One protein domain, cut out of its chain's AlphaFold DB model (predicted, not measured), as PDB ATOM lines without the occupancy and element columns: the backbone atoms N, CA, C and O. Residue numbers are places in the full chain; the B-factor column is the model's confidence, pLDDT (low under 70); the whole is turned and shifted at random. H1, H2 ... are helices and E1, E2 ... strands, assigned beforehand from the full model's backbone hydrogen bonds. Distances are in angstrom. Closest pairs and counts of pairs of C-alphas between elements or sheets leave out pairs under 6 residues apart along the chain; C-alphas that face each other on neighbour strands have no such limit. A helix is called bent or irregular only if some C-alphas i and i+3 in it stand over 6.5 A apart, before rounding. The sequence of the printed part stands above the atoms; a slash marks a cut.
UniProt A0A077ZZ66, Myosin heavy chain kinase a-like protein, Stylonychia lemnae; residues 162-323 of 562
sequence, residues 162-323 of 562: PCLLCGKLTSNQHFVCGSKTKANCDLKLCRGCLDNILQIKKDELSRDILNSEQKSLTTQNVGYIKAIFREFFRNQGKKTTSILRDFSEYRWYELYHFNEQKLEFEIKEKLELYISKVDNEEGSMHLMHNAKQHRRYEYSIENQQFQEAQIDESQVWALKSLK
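What this domain is: This is residues 162 to 323 of the 562 residues of the protein "Myosin heavy chain kinase a-like protein" of Stylonychia lemnae (UniProt A0A077ZZ66). A strongly twisted wall of five strands, E3 to E7, with E3, E4 and E5 long and bent, makes one end of the domain; a loose group of short helices, H1 to H4, lies between it and the small hairpin of E1 and E2 at the other end. H2 packs on the wall over E6, while H5 stands up from it and meets E4. The printed part has 162 residues, of mixed class, with seven named strands and five named helices in the order E1 E2 H1 H2 H3 H4 H5 E3 E4 E5 E6 E7; both sheets have antiparallel neighbours, and the large one is branched at E5. It is only just compact, close to loose, with a radius of gyration of the C-alphas of 18.2 A and spans of 56 by 41 by 29 A.

How they stand to each other: E1, residues 173 to 175, and E2, residues 188 to 190, form an antiparallel hairpin, with N 174 and O 189 within hydrogen-bond range at 2.8 A. H1, residues 191 to 199, and H4, residues 222 to 232, are close but not clearly touching, the closest C-alphas being those of Leu 198 and Phe 232, 6.5 A apart. H2, residues 202 to 210, is close to H4 but not clearly touching, the closest C-alphas, Lys 202 and Phe 232, being 7.8 A apart; they run opposite ways at a shallow tilt of 11 degrees. H3, residues 215 to 220, is about perpendicular to H4, at 85 degrees. The strands E3, residues 248 to 259, E4, residues 264 to 282, E5, residues 286 to 300, and E6, residues 305 to 309, form a meander, each the antiparallel neighbour of the one before. N and O pairs within hydrogen-bond range are N 253 and O 271 at 2.9 A for E3 and E4, N 274 and O 292 at 2.9 A for E4 and E5, and N 298 and O 307 at 2.9 A for E5 and E6. E7, residues 316 to 322, is antiparallel to E5, with N 289 and O 319 at 2.8 A; E6 and E7 lie on one side of E5, E4 on the other side. H2 is on this sheet at a height of 8.3 A, with the C-alphas of Arg 207 and Phe 306 closest at 6.3 A. H5, residues 240 to 247, is on it too; its closest C-alpha pair with E4 is Phe 247 and Lys 277, 5.5 A. In H1, H2, H3 and H4 every O i to N i+4 pair is within hydrogen-bond range; in H5 1 of 4 is, and 2 of 5 O i to N i+3 pairs.

Where its parts are: E1 begins at C-alpha 173 (-48.650, -64.436, -29.663). H4, the longest helix, measures 15.1 A. E3 measures 31.3 A and bends by 64 degrees at residue 251, E4 29.8 A with a bend of 118 degrees at 278, and E5 34.4 A with one of 78 degrees at 290. E7, 19.8 A, ends at C-alpha 322 (-32.988, -26.621, -19.958).

The domain as a whole: The C-alphas farthest apart, those of Ser 171 and Gln 261, are 59.1 A apart. The printed part has no cut. The link from E1 to E2, 12 residues, is long. Residues 212 to 217, of which 215 to 217 belong to H3, and residues 235 to 240 stand free. Mean pLDDT of the printed part is 77.8; residues 172 to 187 and 215 to 245 are among those under 70.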
ATOM      1  N   PRO A 162     -55.457 -62.610 -24.552       70.88
ATOM      2  CA  PRO A 162     -56.155 -61.941 -25.641       70.88
ATOM      3  C   PRO A 162     -55.187 -61.053 -26.429       70.88
ATOM      4  O   PRO A 162     -54.339 -60.355 -25.870       70.88
ATOM      5  N   CYS A 163     -55.288 -61.095 -27.758       72.75
ATOM      6  CA  CYS A 163     -54.609 -60.144 -28.628       72.75
ATOM      7  C   CYS A 163     -55.156 -58.737 -28.384       72.75
ATOM      8  O   CYS A 163     -56.363 -58.538 -28.493       72.75
ATOM      9  N   LEU A 164     -54.271 -57.760 -28.164       72.38
ATOM     10  CA  LEU A 164     -54.673 -56.382 -27.863       72.38
ATOM     11  C   LEU A 164     -55.581 -55.764 -28.939       72.38
ATOM     12  O   LEU A 164     -56.482 -55.006 -28.616       72.38
ATOM     13  N   LEU A 165     -55.366 -56.111 -30.212       72.44
ATOM     14  CA  LEU A 165     -56.124 -55.529 -31.320       72.44
ATOM     15  C   LEU A 165     -57.483 -56.168 -31.588       72.44
ATOM     16  O   LEU A 165     -58.410 -55.485 -31.995       72.44
ATOM     17  N   CYS A 166     -57.584 -57.492 -31.488       79.69
ATOM     18  CA  CYS A 166     -58.797 -58.199 -31.911       79.69
ATOM     19  C   CYS A 166     -59.502 -58.933 -30.776       79.69
ATOM     20  O   CYS A 166     -60.465 -59.650 -31.035       79.69
ATOM     21  N   GLY A 167     -58.980 -58.853 -29.549       79.50
ATOM     22  CA  GLY A 167     -59.479 -59.577 -28.379       79.50
ATOM     23  C   GLY A 167     -59.325 -61.100 -28.459       79.50
ATOM     24  O   GLY A 167     -59.573 -61.789 -27.476       79.50
ATOM     25  N   LYS A 168     -58.902 -61.658 -29.605       82.38
ATOM     26  CA  LYS A 168     -58.824 -63.110 -29.794       82.38
ATOM     27  C   LYS A 168     -57.745 -63.710 -28.906       82.38
ATOM     28  O   LYS A 168     -56.569 -63.357 -29.011       82.38
ATOM     29  N   LEU A 169     -58.181 -64.656 -28.091       78.38
ATOM     30  CA  LEU A 169     -57.370 -65.621 -27.370       78.38
ATOM     31  C   LEU A 169     -56.540 -66.433 -28.380       78.38
ATOM     32  O   LEU A 169     -57.076 -66.962 -29.355       78.38
ATOM     33  N   THR A 170     -55.217 -66.445 -28.221       72.06
ATOM     34  CA  THR A 170     -54.321 -67.202 -29.105       72.06
ATOM     35  C   THR A 170     -53.072 -67.674 -28.374       72.06
ATOM     36  O   THR A 170     -52.455 -66.925 -27.616       72.06
ATOM     37  N   SER A 171     -52.642 -68.892 -28.693       70.88
ATOM     38  CA  SER A 171     -51.382 -69.479 -28.239       70.88
ATOM     39  C   SER A 171     -50.162 -68.991 -29.035       70.88
ATOM     40  O   SER A 171     -49.032 -69.072 -28.554       70.88
ATOM     41  N   ASN A 172     -50.371 -68.415 -30.227       66.81
ATOM     42  CA  ASN A 172     -49.322 -67.892 -31.112       66.81
ATOM     43  C   ASN A 172     -49.251 -66.363 -31.042       66.81
ATOM     44  O   ASN A 172     -49.545 -65.646 -32.009       66.81
ATOM     45  N   GLN A 173     -48.864 -65.862 -29.870       64.94
ATOM     46  CA  GLN A 173     -48.650 -64.436 -29.663       64.94
ATOM     47  C   GLN A 173     -47.240 -63.992 -30.044       64.94
ATOM     48  O   GLN A 173     -46.234 -64.607 -29.685       64.94
ATOM     49  N   HIS A 174     -47.181 -62.851 -30.717       67.50
ATOM     50  CA  HIS A 174     -45.976 -62.071 -30.888       67.50
ATOM     51  C   HIS A 174     -45.896 -61.015 -29.792       67.50
ATOM     52  O   HIS A 174     -46.795 -60.193 -29.611       67.50
ATOM     53  N   PHE A 175     -44.782 -61.062 -29.073       64.88
ATOM     54  CA  PHE A 175     -44.412 -60.093 -28.057       64.88
ATOM     55  C   PHE A 175     -43.501 -59.066 -28.707       64.88
ATOM     56  O   PHE A 175     -42.444 -59.426 -29.233       64.88
ATOM     57  N   VAL A 176     -43.896 -57.800 -28.669       57.84
ATOM     58  CA  VAL A 176     -43.043 -56.709 -29.136       57.84
ATOM     59  C   VAL A 176     -42.762 -55.802 -27.945       57.84
ATOM     60  O   VAL A 176     -43.500 -54.865 -27.665       57.84
ATOM     61  N   CYS A 177     -41.693 -56.098 -27.207       58.47
ATOM     62  CA  CYS A 177     -41.212 -55.231 -26.131       58.47
ATOM     63  C   CYS A 177     -39.784 -54.763 -26.379       58.47
ATOM     64  O   CYS A 177     -38.997 -55.397 -27.077       58.47
ATOM     65  N   GLY A 178     -39.456 -53.628 -25.759       47.03
ATOM     66  CA  GLY A 178     -38.069 -53.215 -25.546       47.03
ATOM     67  C   GLY A 178     -37.430 -53.840 -24.301       47.03
ATOM     68  O   GLY A 178     -36.258 -53.582 -24.044       47.03
ATOM     69  N   SER A 179     -38.173 -54.624 -23.509       56.28
ATOM     70  CA  SER A 179     -37.648 -55.289 -22.316       56.28
ATOM     71  C   SER A 179     -37.023 -56.637 -22.688       56.28
ATOM     72  O   SER A 179     -37.398 -57.280 -23.667       56.28
ATOM     73  N   LYS A 180     -36.021 -57.077 -21.919       53.16
ATOM     74  CA  LYS A 180     -35.349 -58.366 -22.165       53.16
ATOM     75  C   LYS A 180     -36.209 -59.571 -21.753       53.16
ATOM     76  O   LYS A 180     -35.837 -60.703 -22.055       53.16
ATOM     77  N   THR A 181     -37.328 -59.357 -21.060       57.66
ATOM     78  CA  THR A 181     -38.151 -60.417 -20.469       57.66
ATOM     79  C   THR A 181     -39.577 -60.381 -21.019       57.66
ATOM     80  O   THR A 181     -40.262 -59.366 -20.957       57.66
ATOM     81  N   LYS A 182     -40.073 -61.529 -21.505       59.00
ATOM     82  CA  LYS A 182     -41.446 -61.669 -22.039       59.00
ATOM     83  C   LYS A 182     -42.541 -61.284 -21.032       59.00
ATOM     84  O   LYS A 182     -43.624 -60.887 -21.446       59.00
ATOM     85  N   ALA A 183     -42.255 -61.403 -19.732       60.47
ATOM     86  CA  ALA A 183     -43.189 -61.091 -18.651       60.47
ATOM     87  C   ALA A 183     -43.552 -59.597 -18.572       60.47
ATOM     88  O   ALA A 183     -44.667 -59.271 -18.187       60.47
ATOM     89  N   ASN A 184     -42.654 -58.707 -19.008       60.50
ATOM     90  CA  ASN A 184     -42.831 -57.254 -18.937       60.50
ATOM     91  C   ASN A 184     -43.098 -56.670 -20.329       60.50
ATOM     92  O   ASN A 184     -42.533 -55.641 -20.708       60.50
ATOM     93  N   CYS A 185     -43.836 -57.412 -21.154       61.16
ATOM     94  CA  CYS A 185     -44.180 -57.002 -22.503       61.16
ATOM     95  C   CYS A 185     -45.611 -56.480 -22.514       61.16
ATOM     96  O   CYS A 185     -46.557 -57.270 -22.512       61.16
ATOM     97  N   ASP A 186     -45.740 -55.157 -22.556       59.06
ATOM     98  CA  ASP A 186     -47.040 -54.478 -22.557       59.06
ATOM     99  C   ASP A 186     -47.823 -54.743 -23.850       59.06
ATOM    100  O   ASP A 186     -49.049 -54.697 -23.855       59.06
ATOM    101  N   LEU A 187     -47.128 -55.093 -24.945       66.94
ATOM    102  CA  LEU A 187     -47.766 -55.398 -26.219       66.94
ATOM    103  C   LEU A 187     -47.778 -56.890 -26.559       66.94
ATOM    104  O   LEU A 187     -46.728 -57.514 -26.735       66.94
ATOM    105  N   LYS A 188     -48.987 -57.421 -26.763       74.12
ATOM    106  CA  LYS A 188     -49.240 -58.806 -27.170       74.12
ATOM    107  C   LYS A 188     -50.194 -58.842 -28.366       74.12
ATOM    108  O   LYS A 188     -51.353 -58.434 -28.267       74.12
ATOM    109  N   LEU A 189     -49.710 -59.327 -29.509       74.88
ATOM    110  CA  LEU A 189     -50.477 -59.406 -30.758       74.88
ATOM    111  C   LEU A 189     -50.592 -60.846 -31.248       74.88
ATOM    112  O   LEU A 189     -49.622 -61.597 -31.189       74.88
ATOM    113  N   CYS A 190     -51.747 -61.231 -31.795       80.88
ATOM    114  CA  CYS A 190     -51.839 -62.475 -32.553       80.88
ATOM    115  C   CYS A 190     -51.111 -62.330 -33.896       80.88
ATOM    116  O   CYS A 190     -50.990 -61.227 -34.438       80.88
ATOM    117  N   ARG A 191     -50.663 -63.458 -34.457       76.38
ATOM    118  CA  ARG A 191     -49.987 -63.491 -35.761       76.38
ATOM    119  C   ARG A 191     -50.774 -62.785 -36.868       76.38
ATOM    120  O   ARG A 191     -50.188 -61.993 -37.589       76.38
ATOM    121  N   GLY A 192     -52.086 -63.016 -36.958       78.94
ATOM    122  CA  GLY A 192     -52.925 -62.409 -37.998       78.94
ATOM    123  C   GLY A 192     -52.987 -60.881 -37.910       78.94
ATOM    124  O   GLY A 192     -52.846 -60.206 -38.922       78.94
ATOM    125  N   CYS A 193     -53.126 -60.319 -36.705       76.38
ATOM    126  CA  CYS A 193     -53.084 -58.869 -36.513       76.38
ATOM    127  C   CYS A 193     -51.705 -58.292 -36.844       76.38
ATOM    128  O   CYS A 193     -51.634 -57.262 -37.506       76.38
ATOM    129  N   LEU A 194     -50.623 -58.963 -36.433       76.75
ATOM    130  CA  LEU A 194     -49.270 -58.544 -36.795       76.75
ATOM    131  C   LEU A 194     -49.056 -58.581 -38.314       76.75
ATOM    132  O   LEU A 194     -48.554 -57.615 -38.869       76.75
ATOM    133  N   ASP A 195     -49.448 -59.662 -38.988       75.69
ATOM    134  CA  ASP A 195     -49.303 -59.791 -40.440       75.69
ATOM    135  C   ASP A 195     -50.125 -58.729 -41.180       75.69
ATOM    136  O   ASP A 195     -49.616 -58.131 -42.123       75.69
ATOM    137  N   ASN A 196     -51.341 -58.422 -40.715       75.31
ATOM    138  CA  ASN A 196     -52.143 -57.329 -41.267       75.31
ATOM    139  C   ASN A 196     -51.437 -55.978 -41.114       75.31
ATOM    140  O   ASN A 196     -51.368 -55.224 -42.077       75.31
ATOM    141  N   ILE A 197     -50.867 -55.686 -39.940       69.56
ATOM    142  CA  ILE A 197     -50.081 -54.461 -39.725       69.56
ATOM    143  C   ILE A 197     -48.868 -54.422 -40.657       69.56
ATOM    144  O   ILE A 197     -48.585 -53.390 -41.256       69.56
ATOM    145  N   LEU A 198     -48.151 -55.540 -40.794       67.50
ATOM    146  CA  LEU A 198     -46.965 -55.641 -41.647       67.50
ATOM    147  C   LEU A 198     -47.290 -55.526 -43.146       67.50
ATOM    148  O   LEU A 198     -46.384 -55.266 -43.936       67.50
ATOM    149  N   GLN A 199     -48.551 -55.718 -43.541       73.62
ATOM    150  CA  GLN A 199     -49.026 -55.514 -44.911       73.62
ATOM    151  C   GLN A 199     -49.412 -54.060 -45.215       73.62
ATOM    152  O   GLN A 199     -49.437 -53.698 -46.393       73.62
ATOM    153  N   ILE A 200     -49.689 -53.231 -44.200       74.06
ATOM    154  CA  ILE A 200     -49.953 -51.797 -44.398       74.06
ATOM    155  C   ILE A 200     -48.692 -51.168 -44.982       74.06
ATOM    156  O   ILE A 200     -47.588 -51.411 -44.487       74.06
ATOM    157  N   LYS A 201     -48.821 -50.364 -46.042       76.25
ATOM    158  CA  LYS A 201     -47.642 -49.690 -46.588       76.25
ATOM    159  C   LYS A 201     -47.081 -48.722 -45.548       76.25
ATOM    160  O   LYS A 201     -47.805 -48.067 -44.808       76.25
ATOM    161  N   LYS A 202     -45.759 -48.620 -45.498       69.44
ATOM    162  CA  LYS A 202     -45.030 -47.788 -44.532       69.44
ATOM    163  C   LYS A 202     -45.543 -46.342 -44.478       69.44
ATOM    164  O   LYS A 202     -45.748 -45.780 -43.402       69.44
ATOM    165  N   ASP A 203     -45.667 -45.750 -45.656       70.25
ATOM    166  CA  ASP A 203     -46.113 -44.382 -45.884       70.25
ATOM    167  C   ASP A 203     -47.583 -44.214 -45.505       70.25
ATOM    168  O   ASP A 203     -47.948 -43.181 -44.961       70.25
ATOM    169  N   GLU A 204     -48.402 -45.243 -45.721       77.75
ATOM    170  CA  GLU A 204     -49.807 -45.282 -45.309       77.75
ATOM    171  C   GLU A 204     -49.938 -45.320 -43.783       77.75
ATOM    172  O   GLU A 204     -50.564 -44.435 -43.216       77.75
ATOM    173  N   LEU A 205     -49.241 -46.230 -43.092       78.38
ATOM    174  CA  LEU A 205     -49.276 -46.299 -41.626       78.38
ATOM    175  C   LEU A 205     -48.766 -45.005 -40.972       78.38
ATOM    176  O   LEU A 205     -49.337 -44.524 -39.994       78.38
ATOM    177  N   SER A 206     -47.674 -44.446 -41.499       74.56
ATOM    178  CA  SER A 206     -47.116 -43.186 -40.994       74.56
ATOM    179  C   SER A 206     -48.098 -42.037 -41.214       74.56
ATOM    180  O   SER A 206     -48.341 -41.260 -40.298       74.56
ATOM    181  N   ARG A 207     -48.718 -41.962 -42.396       79.50
ATOM    182  CA  ARG A 207     -49.754 -40.977 -42.718       79.50
ATOM    183  C   ARG A 207     -50.963 -41.116 -41.796       79.50
ATOM    184  O   ARG A 207     -51.395 -40.107 -41.250       79.50
ATOM    185  N   ASP A 208     -51.462 -42.323 -41.565       80.31
ATOM    186  CA  ASP A 208     -52.624 -42.554 -40.701       80.31
ATOM    187  C   ASP A 208     -52.355 -42.107 -39.258       80.31
ATOM    188  O   ASP A 208     -53.189 -41.453 -38.640       80.31
ATOM    189  N   ILE A 209     -51.156 -42.380 -38.734       76.88
ATOM    190  CA  ILE A 209     -50.759 -41.934 -37.390       76.88
ATOM    191  C   ILE A 209     -50.608 -40.415 -37.329       76.88
ATOM    192  O   ILE A 209     -51.073 -39.788 -36.381       76.88
ATOM    193  N   LEU A 210     -49.952 -39.808 -38.322       76.81
ATOM    194  CA  LEU A 210     -49.680 -38.369 -38.325       76.81
ATOM    195  C   LEU A 210     -50.926 -37.511 -38.532       76.81
ATOM    196  O   LEU A 210     -50.919 -36.356 -38.097       76.81
ATOM    197  N   ASN A 211     -51.941 -38.052 -39.207       79.25
ATOM    198  CA  ASN A 211     -53.211 -37.387 -39.489       79.25
ATOM    199  C   ASN A 211     -54.340 -37.845 -38.546       79.25
ATOM    200  O   ASN A 211     -55.489 -37.467 -38.748       79.25
ATOM    201  N   SER A 212     -54.036 -38.651 -37.524       79.25
ATOM    202  CA  SER A 212     -55.017 -39.040 -36.509       79.25
ATOM    203  C   SER A 212     -55.461 -37.812 -35.711       79.25
ATOM    204  O   SER A 212     -54.664 -37.207 -34.994       79.25
ATOM    205  N   GLU A 213     -56.747 -37.465 -35.805       72.31
ATOM    206  CA  GLU A 213     -57.365 -36.407 -34.992       72.31
ATOM    207  C   GLU A 213     -57.370 -36.775 -33.495       72.31
ATOM    208  O   GLU A 213     -57.360 -35.907 -32.626       72.31
ATOM    209  N   GLN A 214     -57.314 -38.071 -33.167       71.38
ATOM    210  CA  GLN A 214     -57.271 -38.574 -31.794       71.38
ATOM    211  C   GLN A 214     -55.824 -38.710 -31.293       71.38
ATOM    212  O   GLN A 214     -55.324 -39.813 -31.028       71.38
ATOM    213  N   LYS A 215     -55.129 -37.572 -31.136       66.75
ATOM    214  CA  LYS A 215     -53.769 -37.527 -30.561       66.75
ATOM    215  C   LYS A 215     -53.706 -38.224 -29.196       66.75
ATOM    216  O   LYS A 215     -52.766 -38.970 -28.934       66.75
ATOM    217  N   SER A 216     -54.738 -38.070 -28.366       66.12
ATOM    218  CA  SER A 216     -54.815 -38.670 -27.029       66.12
ATOM    219  C   SER A 216     -54.780 -40.204 -27.050       66.12
ATOM    220  O   SER A 216     -53.979 -40.811 -26.336       66.12
ATOM    221  N   LEU A 217     -55.574 -40.835 -27.918       64.62
ATOM    222  CA  LEU A 217     -55.590 -42.288 -28.104       64.62
ATOM    223  C   LEU A 217     -54.257 -42.792 -28.676       64.62
ATOM    224  O   LEU A 217     -53.728 -43.824 -28.259       64.62
ATOM    225  N   THR A 218     -53.687 -42.033 -29.611       65.38
ATOM    226  CA  THR A 218     -52.383 -42.323 -30.221       65.38
ATOM    227  C   THR A 218     -51.268 -42.285 -29.167       65.38
ATOM    228  O   THR A 218     -50.417 -43.173 -29.117       65.38
ATOM    229  N   THR A 219     -51.332 -41.316 -28.254       62.16
ATOM    230  CA  THR A 219     -50.439 -41.168 -27.102       62.16
ATOM    231  C   THR A 219     -50.567 -42.324 -26.105       62.16
ATOM    232  O   THR A 219     -49.548 -42.902 -25.724       62.16
ATOM    233  N   GLN A 220     -51.788 -42.729 -25.727       64.19
ATOM    234  CA  GLN A 220     -52.012 -43.900 -24.856       64.19
ATOM    235  C   GLN A 220     -51.413 -45.181 -25.457       64.19
ATOM    236  O   GLN A 220     -50.927 -46.055 -24.742       64.19
ATOM    237  N   ASN A 221     -51.374 -45.250 -26.787       65.38
ATOM    238  CA  ASN A 221     -50.818 -46.355 -27.552       65.38
ATOM    239  C   ASN A 221     -49.396 -46.083 -28.079       65.38
ATOM    240  O   ASN A 221     -48.921 -46.783 -28.973       65.38
ATOM    241  N   VAL A 222     -48.649 -45.116 -27.533       65.25
ATOM    242  CA  VAL A 222     -47.305 -44.786 -28.046       65.25
ATOM    243  C   VAL A 222     -46.345 -45.975 -27.983       65.25
ATOM    244  O   VAL A 222     -45.556 -46.195 -28.903       65.25
ATOM    245  N   GLY A 223     -46.414 -46.776 -26.913       62.72
ATOM    246  CA  GLY A 223     -45.609 -47.991 -26.773       62.72
ATOM    247  C   GLY A 223     -45.931 -49.001 -27.874       62.72
ATOM    248  O   GLY A 223     -45.021 -49.589 -28.461       62.72
ATOM    249  N   TYR A 224     -47.219 -49.116 -28.206       66.38
ATOM    250  CA  TYR A 224     -47.745 -49.950 -29.278       66.38
ATOM    251  C   TYR A 224     -47.264 -49.495 -30.661       66.38
ATOM    252  O   TYR A 224     -46.682 -50.280 -31.412       66.38
ATOM    253  N   ILE A 225     -47.409 -48.206 -30.962       67.25
ATOM    254  CA  ILE A 225     -46.963 -47.606 -32.221       67.25
ATOM    255  C   ILE A 225     -45.446 -47.752 -32.370       67.25
ATOM    256  O   ILE A 225     -44.964 -48.254 -33.384       67.25
ATOM    257  N   LYS A 226     -44.672 -47.421 -31.328       66.00
ATOM    258  CA  LYS A 226     -43.210 -47.601 -31.320       66.00
ATOM    259  C   LYS A 226     -42.819 -49.053 -31.582       66.00
ATOM    260  O   LYS A 226     -41.860 -49.299 -32.310       66.00
ATOM    261  N   ALA A 227     -43.522 -50.010 -30.983       64.69
ATOM    262  CA  ALA A 227     -43.289 -51.435 -31.178       64.69
ATOM    263  C   ALA A 227     -43.535 -51.870 -32.631       64.69
ATOM    264  O   ALA A 227     -42.662 -52.507 -33.225       64.69
ATOM    265  N   ILE A 228     -44.659 -51.464 -33.229       67.50
ATOM    266  CA  ILE A 228     -44.947 -51.718 -34.646       67.50
ATOM    267  C   ILE A 228     -43.859 -51.128 -35.530       67.50
ATOM    268  O   ILE A 228     -43.275 -51.850 -36.333       67.50
ATOM    269  N   PHE A 229     -43.532 -49.848 -35.342       67.25
ATOM    270  CA  PHE A 229     -42.511 -49.163 -36.134       67.25
ATOM    271  C   PHE A 229     -41.168 -49.890 -36.032       67.25
ATOM    272  O   PHE A 229     -40.523 -50.165 -37.042       67.25
ATOM    273  N   ARG A 230     -40.759 -50.285 -34.821       65.88
ATOM    274  CA  ARG A 230     -39.511 -51.034 -34.603       65.88
ATOM    275  C   ARG A 230     -39.455 -52.332 -35.398       65.88
ATOM    276  O   ARG A 230     -38.390 -52.635 -35.940       65.88
ATOM    277  N   GLU A 231     -40.548 -53.089 -35.438       64.88
ATOM    278  CA  GLU A 231     -40.602 -54.350 -36.179       64.88
ATOM    279  C   GLU A 231     -40.665 -54.095 -37.691       64.88
ATOM    280  O   GLU A 231     -39.920 -54.720 -38.445       64.88
ATOM    281  N   PHE A 232     -41.433 -53.089 -38.118       64.69
ATOM    282  CA  PHE A 232     -41.551 -52.673 -39.517       64.69
ATOM    283  C   PHE A 232     -40.192 -52.256 -40.114       64.69
ATOM    284  O   PHE A 232     -39.849 -52.627 -41.237       64.69
ATOM    285  N   PHE A 233     -39.355 -51.555 -39.339       61.44
ATOM    286  CA  PHE A 233     -38.031 -51.084 -39.781       61.44
ATOM    287  C   PHE A 233     -36.872 -52.029 -39.484       61.44
ATOM    288  O   PHE A 233     -35.735 -51.751 -39.868       61.44
ATOM    289  N   ARG A 234     -37.125 -53.178 -38.851       64.56
ATOM    290  CA  ARG A 234     -36.074 -54.137 -38.477       64.56
ATOM    291  C   ARG A 234     -35.277 -54.668 -39.675       64.56
ATOM    292  O   ARG A 234     -34.107 -55.018 -39.525       64.56
ATOM    293  N   ASN A 235     -35.892 -54.713 -40.858       58.28
ATOM    294  CA  ASN A 235     -35.307 -55.310 -42.059       58.28
ATOM    295  C   ASN A 235     -34.675 -54.303 -43.038       58.28
ATOM    296  O   ASN A 235     -33.986 -54.740 -43.955       58.28
ATOM    297  N   GLN A 236     -34.825 -52.986 -42.837       56.91
ATOM    298  CA  GLN A 236     -34.351 -51.965 -43.796       56.91
ATOM    299  C   GLN A 236     -32.839 -51.658 -43.729       56.91
ATOM    300  O   GLN A 236     -32.344 -50.800 -44.450       56.91
ATOM    301  N   GLY A 237     -32.073 -52.381 -42.911       52.94
ATOM    302  CA  GLY A 237     -30.618 -52.243 -42.857       52.94
ATOM    303  C   GLY A 237     -30.068 -52.773 -41.544       52.94
ATOM    304  O   GLY A 237     -29.885 -52.020 -40.588       52.94
ATOM    305  N   LYS A 238     -29.803 -54.085 -41.489       47.34
ATOM    306  CA  LYS A 238     -29.386 -54.820 -40.277       47.34
ATOM    307  C   LYS A 238     -28.059 -54.357 -39.644       47.34
ATOM    308  O   LYS A 238     -27.679 -54.919 -38.625       47.34
ATOM    309  N   LYS A 239     -27.343 -53.379 -40.217       51.31
ATOM    310  CA  LYS A 239     -26.054 -52.891 -39.685       51.31
ATOM    311  C   LYS A 239     -26.096 -51.467 -39.125       51.31
ATOM    312  O   LYS A 239     -25.508 -51.230 -38.080       51.31
ATOM    313  N   THR A 240     -26.802 -50.530 -39.753       50.81
ATOM    314  CA  THR A 240     -26.831 -49.120 -39.314       50.81
ATOM    315  C   THR A 240     -27.852 -48.867 -38.206       50.81
ATOM    316  O   THR A 240     -27.582 -48.120 -37.271       50.81
ATOM    317  N   THR A 241     -29.006 -49.535 -38.249       52.34
ATOM    318  CA  THR A 241     -30.099 -49.268 -37.299       52.34
ATOM    319  C   THR A 241     -29.905 -49.895 -35.921       52.34
ATOM    320  O   THR A 241     -30.507 -49.404 -34.975       52.34
ATOM    321  N   SER A 242     -29.102 -50.956 -35.764       53.75
ATOM    322  CA  SER A 242     -28.840 -51.539 -34.439       53.75
ATOM    323  C   SER A 242     -27.807 -50.740 -33.652       53.75
ATOM    324  O   SER A 242     -28.006 -50.520 -32.467       53.75
ATOM    325  N   ILE A 243     -26.751 -50.255 -34.314       55.53
ATOM    326  CA  ILE A 243     -25.679 -49.481 -33.671       55.53
ATOM    327  C   ILE A 243     -26.216 -48.133 -33.179       55.53
ATOM    328  O   ILE A 243     -25.981 -47.759 -32.036       55.53
ATOM    329  N   LEU A 244     -27.027 -47.442 -33.988       59.22
ATOM    330  CA  LEU A 244     -27.640 -46.171 -33.583       59.22
ATOM    331  C   LEU A 244     -28.597 -46.312 -32.384       59.22
ATOM    332  O   LEU A 244     -28.839 -45.339 -31.684       59.22
ATOM    333  N   ARG A 245     -29.144 -47.502 -32.095       65.00
ATOM    334  CA  ARG A 245     -30.098 -47.691 -30.978       65.00
ATOM    335  C   ARG A 245     -29.438 -47.650 -29.607       65.00
ATOM    336  O   ARG A 245     -30.055 -47.179 -28.650       65.00
ATOM    337  N   ASP A 246     -28.216 -48.154 -29.508       74.44
ATOM    338  CA  ASP A 246     -27.520 -48.198 -28.225       74.44
ATOM    339  C   ASP A 246     -27.103 -46.781 -27.806       74.44
ATOM    340  O   ASP A 246     -27.236 -46.414 -26.636       74.44
ATOM    341  N   PHE A 247     -26.748 -45.941 -28.784       81.19
ATOM    342  CA  PHE A 247     -26.214 -44.597 -28.560       81.19
ATOM    343  C   PHE A 247     -27.195 -43.456 -28.816       81.19
ATOM    344  O   PHE A 247     -26.868 -42.321 -28.489       81.19
ATOM    345  N   SER A 248     -28.389 -43.719 -29.352       84.00
ATOM    346  CA  SER A 248     -29.368 -42.668 -29.635       84.00
ATOM    347  C   SER A 248     -30.761 -42.985 -29.104       84.00
ATOM    348  O   SER A 248     -31.179 -44.141 -28.982       84.00
ATOM    349  N   GLU A 249     -31.495 -41.938 -28.753       84.19
ATOM    350  CA  GLU A 249     -32.919 -41.988 -28.483       84.19
ATOM    351  C   GLU A 249     -33.714 -41.656 -29.749       84.19
ATOM    352  O   GLU A 249     -33.430 -40.698 -30.458       84.19
ATOM    353  N   TYR A 250     -34.720 -42.475 -30.033       82.75
ATOM    354  CA  TYR A 250     -35.561 -42.364 -31.218       82.75
ATOM    355  C   TYR A 250     -36.912 -41.738 -30.881       82.75
ATOM    356  O   TYR A 250     -37.637 -42.292 -30.039       82.75
ATOM    357  N   ARG A 251     -37.280 -40.638 -31.550       84.62
ATOM    358  CA  ARG A 251     -38.525 -39.907 -31.272       84.62
ATOM    359  C   ARG A 251     -39.104 -39.209 -32.512       84.62
ATOM    360  O   ARG A 251     -38.393 -38.897 -33.462       84.62
ATOM    361  N   TRP A 252     -40.421 -39.007 -32.472       87.19
ATOM    362  CA  TRP A 252     -41.199 -38.261 -33.463       87.19
ATOM    363  C   TRP A 252     -41.562 -36.911 -32.875       87.19
ATOM    364  O   TRP A 252     -41.898 -36.838 -31.688       87.19
ATOM    365  N   TYR A 253     -41.513 -35.880 -33.702       91.69
ATOM    366  CA  TYR A 253     -41.686 -34.503 -33.277       91.69
ATOM    367  C   TYR A 253     -42.544 -33.713 -34.255       91.69
ATOM    368  O   TYR A 253     -42.533 -33.977 -35.455       91.69
ATOM    369  N   GLU A 254     -43.246 -32.721 -33.728       93.06
ATOM    370  CA  GLU A 254     -43.770 -31.585 -34.472       93.06
ATOM    371  C   GLU A 254     -42.739 -30.452 -34.344       93.06
ATOM    372  O   GLU A 254     -42.301 -30.113 -33.239       93.06
ATOM    373  N   LEU A 255     -42.288 -29.925 -35.483       94.44
ATOM    374  CA  LEU A 255     -41.401 -28.772 -35.557       94.44
ATOM    375  C   LEU A 255     -42.260 -27.530 -35.776       94.44
ATOM    376  O   LEU A 255     -42.911 -27.392 -36.813       94.44
ATOM    377  N   TYR A 256     -42.236 -26.624 -34.814       93.69
ATOM    378  CA  TYR A 256     -42.949 -25.361 -34.865       93.69
ATOM    379  C   TYR A 256     -41.990 -24.231 -35.204       93.69
ATOM    380  O   TYR A 256     -40.911 -24.112 -34.620       93.69
ATOM    381  N   HIS A 257     -42.414 -23.377 -36.125       93.12
ATOM    382  CA  HIS A 257     -41.790 -22.080 -36.340       93.12
ATOM    383  C   HIS A 257     -42.709 -20.991 -35.797       93.12
ATOM    384  O   HIS A 257     -43.925 -21.170 -35.722       93.12
ATOM    385  N   PHE A 258     -42.124 -19.875 -35.385       89.81
ATOM    386  CA  PHE A 258     -42.895 -18.734 -34.927       89.81
ATOM    387  C   PHE A 258     -43.204 -17.816 -36.110       89.81
ATOM    388  O   PHE A 258     -42.292 -17.282 -36.741       89.81
ATOM    389  N   ASN A 259     -44.484 -17.634 -36.418       89.81
ATOM    390  CA  ASN A 259     -44.927 -16.711 -37.448       89.81
ATOM    391  C   ASN A 259     -44.945 -15.289 -36.875       89.81
ATOM    392  O   ASN A 259     -45.858 -14.913 -36.145       89.81
ATOM    393  N   GLU A 260     -43.937 -14.489 -37.221       84.31
ATOM    394  CA  GLU A 260     -43.762 -13.124 -36.701       84.31
ATOM    395  C   GLU A 260     -44.921 -12.179 -37.059       84.31
ATOM    396  O   GLU A 260     -45.214 -11.256 -36.306       84.31
ATOM    397  N   GLN A 261     -45.601 -12.403 -38.190       84.25
ATOM    398  CA  GLN A 261     -46.699 -11.540 -38.642       84.25
ATOM    399  C   GLN A 261     -47.991 -11.811 -37.879       84.25
ATOM    400  O   GLN A 261     -48.754 -10.892 -37.583       84.25
ATOM    401  N   LYS A 262     -48.254 -13.088 -37.605       85.69
ATOM    402  CA  LYS A 262     -49.463 -13.536 -36.917       85.69
ATOM    403  C   LYS A 262     -49.290 -13.670 -35.418       85.69
ATOM    404  O   LYS A 262     -50.291 -13.748 -34.713       85.69
ATOM    405  N   LEU A 263     -48.042 -13.691 -34.952       81.56
ATOM    406  CA  LEU A 263     -47.697 -13.926 -33.562       81.56
ATOM    407  C   LEU A 263     -48.280 -15.262 -33.087       81.56
ATOM    408  O   LEU A 263     -48.963 -15.347 -32.066       81.56
ATOM    409  N   GLU A 264     -48.026 -16.314 -33.858       86.38
ATOM    410  CA  GLU A 264     -48.473 -17.660 -33.525       86.38
ATOM    411  C   GLU A 264     -47.418 -18.700 -33.885       86.38
ATOM    412  O   GLU A 264     -46.632 -18.525 -34.818       86.38
ATOM    413  N   PHE A 265     -47.392 -19.793 -33.126       87.94
ATOM    414  CA  PHE A 265     -46.620 -20.967 -33.503       87.94
ATOM    415  C   PHE A 265     -47.374 -21.757 -34.565       87.94
ATOM    416  O   PHE A 265     -48.487 -22.226 -34.340       87.94
ATOM    417  N   GLU A 266     -46.733 -21.953 -35.709       92.06
ATOM    418  CA  GLU A 266     -47.273 -22.740 -36.807       92.06
ATOM    419  C   GLU A 266     -46.433 -24.004 -36.984       92.06
ATOM    420  O   GLU A 266     -45.194 -23.960 -37.011       92.06
ATOM    421  N   ILE A 267     -47.112 -25.143 -37.142       91.31
ATOM    422  CA  ILE A 267     -46.448 -26.400 -37.488       91.31
ATOM    423  C   ILE A 267     -45.786 -26.207 -38.850       91.31
ATOM    424  O   ILE A 267     -46.462 -26.014 -39.859       91.31
ATOM    425  N   LYS A 268     -44.458 -26.285 -38.875       93.06
ATOM    426  CA  LYS A 268     -43.670 -26.263 -40.104       93.06
ATOM    427  C   LYS A 268     -43.658 -27.647 -40.745       93.06
ATOM    428  O   LYS A 268     -43.947 -27.797 -41.927       93.06
ATOM    429  N   GLU A 269     -43.333 -28.665 -39.955       94.06
ATOM    430  CA  GLU A 269     -43.164 -30.043 -40.423       94.06
ATOM    431  C   GLU A 269     -43.214 -31.034 -39.254       94.06
ATOM    432  O   GLU A 269     -43.131 -30.651 -38.085       94.06
ATOM    433  N   LYS A 270     -43.342 -32.328 -39.563       93.38
ATOM    434  CA  LYS A 270     -43.158 -33.408 -38.584       93.38
ATOM    435  C   LYS A 270     -41.874 -34.164 -38.887       93.38
ATOM    436  O   LYS A 270     -41.591 -34.481 -40.043       93.38
ATOM    437  N   LEU A 271     -41.105 -34.465 -37.848       93.62
ATOM    438  CA  LEU A 271     -39.759 -35.016 -37.959       93.62
ATOM    439  C   LEU A 271     -39.632 -36.354 -37.238       93.62
ATOM    440  O   LEU A 271     -40.175 -36.557 -36.151       93.62
ATOM    441  N   GLU A 272     -38.835 -37.244 -37.817       90.38
ATOM    442  CA  GLU A 272     -38.330 -38.448 -37.161       90.38
ATOM    443  C   GLU A 272     -36.841 -38.254 -36.860       90.38
ATOM    444  O   GLU A 272     -36.032 -38.171 -37.788       90.38
ATOM    445  N   LEU A 273     -36.480 -38.176 -35.572       92.19
ATOM    446  CA  LEU A 273     -35.126 -37.846 -35.118       92.19
ATOM    447  C   LEU A 273     -34.482 -38.972 -34.293       92.19
ATOM    448  O   LEU A 273     -35.141 -39.661 -33.505       92.19
ATOM    449  N   TYR A 274     -33.161 -39.098 -34.437       90.94
ATOM    450  CA  TYR A 274     -32.276 -39.908 -33.596       90.94
ATOM    451  C   TYR A 274     -31.349 -38.992 -32.793       90.94
ATOM    452  O   TYR A 274     -30.390 -38.453 -33.341       90.94
ATOM    453  N   ILE A 275     -31.633 -38.825 -31.504       91.88
ATOM    454  CA  ILE A 275     -30.930 -37.918 -30.586       91.88
ATOM    455  C   ILE A 275     -29.774 -38.663 -29.929       91.88
ATOM    456  O   ILE A 275     -30.003 -39.703 -29.317       91.88
ATOM    457  N   SER A 276     -28.542 -38.173 -30.046       92.00
ATOM    458  CA  SER A 276     -27.377 -38.778 -29.390       92.00
ATOM    459  C   SER A 276     -27.538 -38.766 -27.867       92.00
ATOM    460  O   SER A 276     -28.004 -37.792 -27.290       92.00
ATOM    461  N   LYS A 277     -27.166 -39.865 -27.204       86.75
ATOM    462  CA  LYS A 277     -27.106 -39.967 -25.735       86.75
ATOM    463  C   LYS A 277     -25.725 -39.622 -25.179       86.75
ATOM    464  O   LYS A 277     -25.582 -39.523 -23.963       86.75
ATOM    465  N   VAL A 278     -24.712 -39.580 -26.044       84.88
ATOM    466  CA  VAL A 278     -23.294 -39.525 -25.659       84.88
ATOM    467  C   VAL A 278     -22.702 -38.147 -25.931       84.88
ATOM    468  O   VAL A 278     -21.853 -37.692 -25.172       84.88
ATOM    469  N   ASP A 279     -23.189 -37.469 -26.971       71.88
ATOM    470  CA  ASP A 279     -22.656 -36.188 -27.435       71.88
ATOM    471  C   ASP A 279     -23.454 -35.037 -26.823       71.88
ATOM    472  O   ASP A 279     -24.196 -34.339 -27.517       71.88
ATOM    473  N   ASN A 280     -23.333 -34.899 -25.502       80.62
ATOM    474  CA  ASN A 280     -23.971 -33.811 -24.781       80.62
ATOM    475  C   ASN A 280     -22.935 -32.743 -24.458       80.62
ATOM    476  O   ASN A 280     -22.006 -32.987 -23.685       80.62
ATOM    477  N   GLU A 281     -23.124 -31.557 -25.020       90.31
ATOM    478  CA  GLU A 281     -22.426 -30.366 -24.556       90.31
ATOM    479  C   GLU A 281     -23.289 -29.634 -23.531       90.31
ATOM    480  O   GLU A 281     -24.514 -29.771 -23.474       90.31
ATOM    481  N   GLU A 282     -22.637 -28.858 -22.678       90.56
ATOM    482  CA  GLU A 282     -23.304 -28.140 -21.608       90.56
ATOM    483  C   GLU A 282     -23.009 -26.646 -21.705       90.56
ATOM    484  O   GLU A 282     -21.882 -26.206 -21.481       90.56
ATOM    485  N   GLY A 283     -24.049 -25.858 -21.974       87.38
ATOM    486  CA  GLY A 283     -24.019 -24.406 -21.828       87.38
ATOM    487  C   GLY A 283     -24.186 -23.977 -20.368       87.38
ATOM    488  O   GLY A 283     -24.183 -24.795 -19.447       87.38
ATOM    489  N   SER A 284     -24.369 -22.681 -20.119       85.62
ATOM    490  CA  SER A 284     -24.729 -22.186 -18.779       85.62
ATOM    491  C   SER A 284     -26.147 -22.614 -18.385       85.62
ATOM    492  O   SER A 284     -26.358 -23.084 -17.266       85.62
ATOM    493  N   MET A 285     -27.095 -22.494 -19.317       85.19
ATOM    494  CA  MET A 285     -28.520 -22.769 -19.109       85.19
ATOM    495  C   MET A 285     -28.994 -24.080 -19.734       85.19
ATOM    496  O   MET A 285     -29.872 -24.749 -19.178       85.19
ATOM    497  N   HIS A 286     -28.406 -24.463 -20.868       89.94
ATOM    498  CA  HIS A 286     -28.903 -25.562 -21.687       89.94
ATOM    499  C   HIS A 286     -27.970 -26.778 -21.679       89.94
ATOM    500  O   HIS A 286     -26.750 -26.667 -21.543       89.94
ATOM    501  N   LEU A 287     -28.571 -27.954 -21.824       91.19
ATOM    502  CA  LEU A 287     -27.949 -29.173 -22.321       91.19
ATOM    503  C   LEU A 287     -28.185 -29.224 -23.829       91.19
ATOM    504  O   LEU A 287     -29.333 -29.129 -24.280       91.19
ATOM    505  N   MET A 288     -27.102 -29.396 -24.569       93.38
ATOM    506  CA  MET A 288     -27.077 -29.495 -26.019       93.38
ATOM    507  C   MET A 288     -27.023 -30.963 -26.421       93.38
ATOM    508  O   MET A 288     -26.214 -31.708 -25.878       93.38
ATOM    509  N   HIS A 289     -27.849 -31.372 -27.380       93.94
ATOM    510  CA  HIS A 289     -27.852 -32.725 -27.937       93.94
ATOM    511  C   HIS A 289     -27.803 -32.645 -29.456       93.94
ATOM    512  O   HIS A 289     -28.565 -31.896 -30.062       93.94
ATOM    513  N   ASN A 290     -26.988 -33.478 -30.091       95.12
ATOM    514  CA  ASN A 290     -27.039 -33.623 -31.544       95.12
ATOM    515  C   ASN A 290     -28.122 -34.626 -31.940       95.12
ATOM    516  O   ASN A 290     -28.200 -35.723 -31.379       95.12
ATOM    517  N   ALA A 291     -28.936 -34.293 -32.940       95.00
ATOM    518  CA  ALA A 291     -29.958 -35.190 -33.463       95.00
ATOM    519  C   ALA A 291     -29.877 -35.326 -34.981       95.00
ATOM    520  O   ALA A 291     -29.853 -34.340 -35.709       95.00
ATOM    521  N   LYS A 292     -29.885 -36.565 -35.473       93.88
ATOM    522  CA  LYS A 292     -29.928 -36.848 -36.911       93.88
ATOM    523  C   LYS A 292     -31.368 -37.021 -37.363       93.88
ATOM    524  O   LYS A 292     -32.091 -37.858 -36.816       93.88
ATOM    525  N   GLN A 293     -31.764 -36.266 -38.378       94.00
ATOM    526  CA  GLN A 293     -33.053 -36.420 -39.031       94.00
ATOM    527  C   GLN A 293     -33.039 -37.636 -39.944       94.00
ATOM    528  O   GLN A 293     -32.149 -37.817 -40.773       94.00
ATOM    529  N   HIS A 294     -34.054 -38.475 -39.782       88.81
ATOM    530  CA  HIS A 294     -34.246 -39.658 -40.604       88.81
ATOM    531  C   HIS A 294     -35.411 -39.508 -41.576       88.81
ATOM    532  O   HIS A 294     -35.320 -40.013 -42.692       88.81
ATOM    533  N   ARG A 295     -36.496 -38.832 -41.168       88.62
ATOM    534  CA  ARG A 295     -37.662 -38.555 -42.021       88.62
ATOM    535  C   ARG A 295     -38.255 -37.190 -41.749       88.62
ATOM    536  O   ARG A 295     -38.125 -36.657 -40.646       88.62
ATOM    537  N   ARG A 296     -38.917 -36.683 -42.783       92.44
ATOM    538  CA  ARG A 296     -39.571 -35.387 -42.849       92.44
ATOM    539  C   ARG A 296     -40.954 -35.590 -43.430       92.44
ATOM    540  O   ARG A 296     -41.095 -36.274 -44.442       92.44
ATOM    541  N   TYR A 297     -41.949 -34.985 -42.804       91.56
ATOM    542  CA  TYR A 297     -43.312 -34.978 -43.302       91.56
ATOM    543  C   TYR A 297     -43.810 -33.539 -43.386       91.56
ATOM    544  O   TYR A 297     -43.821 -32.822 -42.386       91.56
ATOM    545  N   GLU A 298     -44.242 -33.138 -44.576       92.44
ATOM    546  CA  GLU A 298     -44.748 -31.798 -44.870       92.44
ATOM    547  C   GLU A 298     -46.266 -31.842 -45.048       92.44
ATOM    548  O   GLU A 298     -46.825 -32.843 -45.508       92.44
ATOM    549  N   TYR A 299     -46.950 -30.765 -44.661       89.50
ATOM    550  CA  TYR A 299     -48.394 -30.669 -44.834       89.50
ATOM    551  C   TYR A 299     -48.736 -30.324 -46.288       89.50
ATOM    552  O   TYR A 299     -48.416 -29.242 -46.781       89.50
ATOM    553  N   SER A 300     -49.408 -31.236 -46.989       90.31
ATOM    554  CA  SER A 300     -49.889 -31.010 -48.350       90.31
ATOM    555  C   SER A 300     -51.218 -30.259 -48.305       90.31
ATOM    556  O   SER A 300     -52.233 -30.838 -47.920       90.31
ATOM    557  N   ILE A 301     -51.233 -28.996 -48.745       88.38
ATOM    558  CA  ILE A 301     -52.462 -28.182 -48.831       88.38
ATOM    559  C   ILE A 301     -53.494 -28.841 -49.755       88.38
ATOM    560  O   ILE A 301     -54.672 -28.902 -49.416       88.38
ATOM    561  N   GLU A 302     -53.053 -29.370 -50.901       92.44
ATOM    562  CA  GLU A 302     -53.925 -30.021 -51.889       92.44
ATOM    563  C   GLU A 302     -54.679 -31.211 -51.290       92.44
ATOM    564  O   GLU A 302     -55.863 -31.404 -51.556       92.44
ATOM    565  N   ASN A 303     -53.995 -31.991 -50.453       89.25
ATOM    566  CA  ASN A 303     -54.541 -33.219 -49.894       89.25
ATOM    567  C   ASN A 303     -54.995 -33.088 -48.434       89.25
ATOM    568  O   ASN A 303     -55.451 -34.076 -47.861       89.25
ATOM    569  N   GLN A 304     -54.828 -31.908 -47.832       88.75
ATOM    570  CA  GLN A 304     -55.086 -31.614 -46.419       88.75
ATOM    571  C   GLN A 304     -54.479 -32.639 -45.443       88.75
ATOM    572  O   GLN A 304     -55.066 -32.954 -44.409       88.75
ATOM    573  N   GLN A 305     -53.302 -33.178 -45.768       88.19
ATOM    574  CA  GLN A 305     -52.666 -34.251 -45.001       88.19
ATOM    575  C   GLN A 305     -51.141 -34.160 -45.040       88.19
ATOM    576  O   GLN A 305     -50.561 -33.672 -46.013       88.19
ATOM    577  N   PHE A 306     -50.485 -34.704 -44.017       85.19
ATOM    578  CA  PHE A 306     -49.030 -34.847 -43.999       85.19
ATOM    579  C   PHE A 306     -48.556 -35.937 -44.968       85.19
ATOM    580  O   PHE A 306     -49.093 -37.050 -44.981       85.19
ATOM    581  N   GLN A 307     -47.527 -35.627 -45.756       89.69
ATOM    582  CA  GLN A 307     -46.886 -36.543 -46.702       89.69
ATOM    583  C   GLN A 307     -45.379 -36.589 -46.458       89.69
ATOM    584  O   GLN A 307     -44.774 -35.581 -46.104       89.69
ATOM    585  N   GLU A 308     -44.777 -37.772 -46.616       89.50
ATOM    586  CA  GLU A 308     -43.327 -37.938 -46.481       89.50
ATOM    587  C   GLU A 308     -42.631 -37.165 -47.607       89.50
ATOM    588  O   GLU A 308     -42.868 -37.422 -48.788       89.50
ATOM    589  N   ALA A 309     -41.797 -36.202 -47.228       91.31
ATOM    590  CA  ALA A 309     -41.007 -35.408 -48.152       91.31
ATOM    591  C   ALA A 309     -39.637 -36.064 -48.357       91.31
ATOM    592  O   ALA A 309     -39.064 -36.651 -47.434       91.31
ATOM    593  N   GLN A 310     -39.084 -35.935 -49.565       91.06
ATOM    594  CA  GLN A 310     -37.713 -36.363 -49.833       91.06
ATOM    595  C   GLN A 310     -36.744 -35.562 -48.953       91.06
ATOM    596  O   GLN A 310     -36.918 -34.359 -48.763       91.06
ATOM    597  N   ILE A 311     -35.731 -36.237 -48.416       87.19
ATOM    598  CA  ILE A 311     -34.617 -35.608 -47.713       87.19
ATOM    599  C   ILE A 311     -33.380 -35.831 -48.575       87.19
ATOM    600  O   ILE A 311     -33.020 -36.981 -48.826       87.19
ATOM    601  N   ASP A 312     -32.752 -34.747 -49.026       76.31
ATOM    602  CA  ASP A 312     -31.591 -34.830 -49.917       76.31
ATOM    603  C   ASP A 312     -30.329 -35.299 -49.176       76.31
ATOM    604  O   ASP A 312     -29.564 -36.097 -49.715       76.31
ATOM    605  N   GLU A 313     -30.152 -34.904 -47.911       81.88
ATOM    606  CA  GLU A 313     -29.019 -35.302 -47.066       81.88
ATOM    607  C   GLU A 313     -29.441 -35.456 -45.599       81.88
ATOM    608  O   GLU A 313     -30.414 -34.850 -45.153       81.88
ATOM    609  N   SER A 314     -28.726 -36.277 -44.817       81.31
ATOM    610  CA  SER A 314     -29.055 -36.484 -43.401       81.31
ATOM    611  C   SER A 314     -28.820 -35.207 -42.591       81.31
ATOM    612  O   SER A 314     -27.728 -34.983 -42.072       81.31
ATOM    613  N   GLN A 315     -29.862 -34.391 -42.484       92.81
ATOM    614  CA  GLN A 315     -29.881 -33.150 -41.728       92.81
ATOM    615  C   GLN A 315     -29.579 -33.416 -40.250       92.81
ATOM    616  O   GLN A 315     -30.123 -34.348 -39.643       92.81
ATOM    617  N   VAL A 316     -28.689 -32.611 -39.675       95.12
ATOM    618  CA  VAL A 316     -28.318 -32.677 -38.260       95.12
ATOM    619  C   VAL A 316     -28.853 -31.435 -37.560       95.12
ATOM    620  O   VAL A 316     -28.744 -30.319 -38.063       95.12
ATOM    621  N   TRP A 317     -29.447 -31.651 -36.396       96.44
ATOM    622  CA  TRP A 317     -30.040 -30.629 -35.550       96.44
ATOM    623  C   TRP A 317     -29.269 -30.527 -34.242       96.44
ATOM    624  O   TRP A 317     -28.871 -31.552 -33.681       96.44
ATOM    625  N   ALA A 318     -29.126 -29.308 -33.736       96.12
ATOM    626  CA  ALA A 318     -28.703 -29.043 -32.371       96.12
ATOM    627  C   ALA A 318     -29.954 -28.808 -31.510       96.12
ATOM    628  O   ALA A 318     -30.734 -27.890 -31.758       96.12
ATOM    629  N   LEU A 319     -30.176 -29.678 -30.525       95.06
ATOM    630  CA  LEU A 319     -31.314 -29.644 -29.609       95.06
ATOM    631  C   LEU A 319     -30.877 -29.057 -28.272       95.06
ATOM    632  O   LEU A 319     -30.035 -29.633 -27.587       95.06
ATOM    633  N   LYS A 320     -31.507 -27.960 -27.862       92.94
ATOM    634  CA  LYS A 320     -31.270 -27.277 -26.590       92.94
ATOM    635  C   LYS A 320     -32.395 -27.616 -25.621       92.94
ATOM    636  O   LYS A 320     -33.576 -27.455 -25.926       92.94
ATOM    637  N   SER A 321     -32.025 -28.096 -24.443       89.88
ATOM    638  CA  SER A 321     -32.952 -28.412 -23.348       89.88
ATOM    639  C   SER A 321     -32.480 -27.743 -22.066       89.88
ATOM    640  O   SER A 321     -31.282 -27.655 -21.836       89.88
ATOM    641  N   LEU A 322     -33.383 -27.275 -21.209       86.06
ATOM    642  CA  LEU A 322     -32.988 -26.621 -19.958       86.06
ATOM    643  C   LEU A 322     -32.345 -27.621 -18.981       86.06
ATOM    644  O   LEU A 322     -32.818 -28.749 -18.815       86.06
ATOM    645  N   LYS A 323     -31.269 -27.203 -18.298       85.19
ATOM    646  CA  LYS A 323     -30.546 -28.044 -17.323       85.19
ATOM    647  C   LYS A 323     -31.392 -28.440 -16.115       85.19
ATOM    648  O   LYS A 323     -31.256 -29.553 -15.601       85.19
TER     649      LYS A 323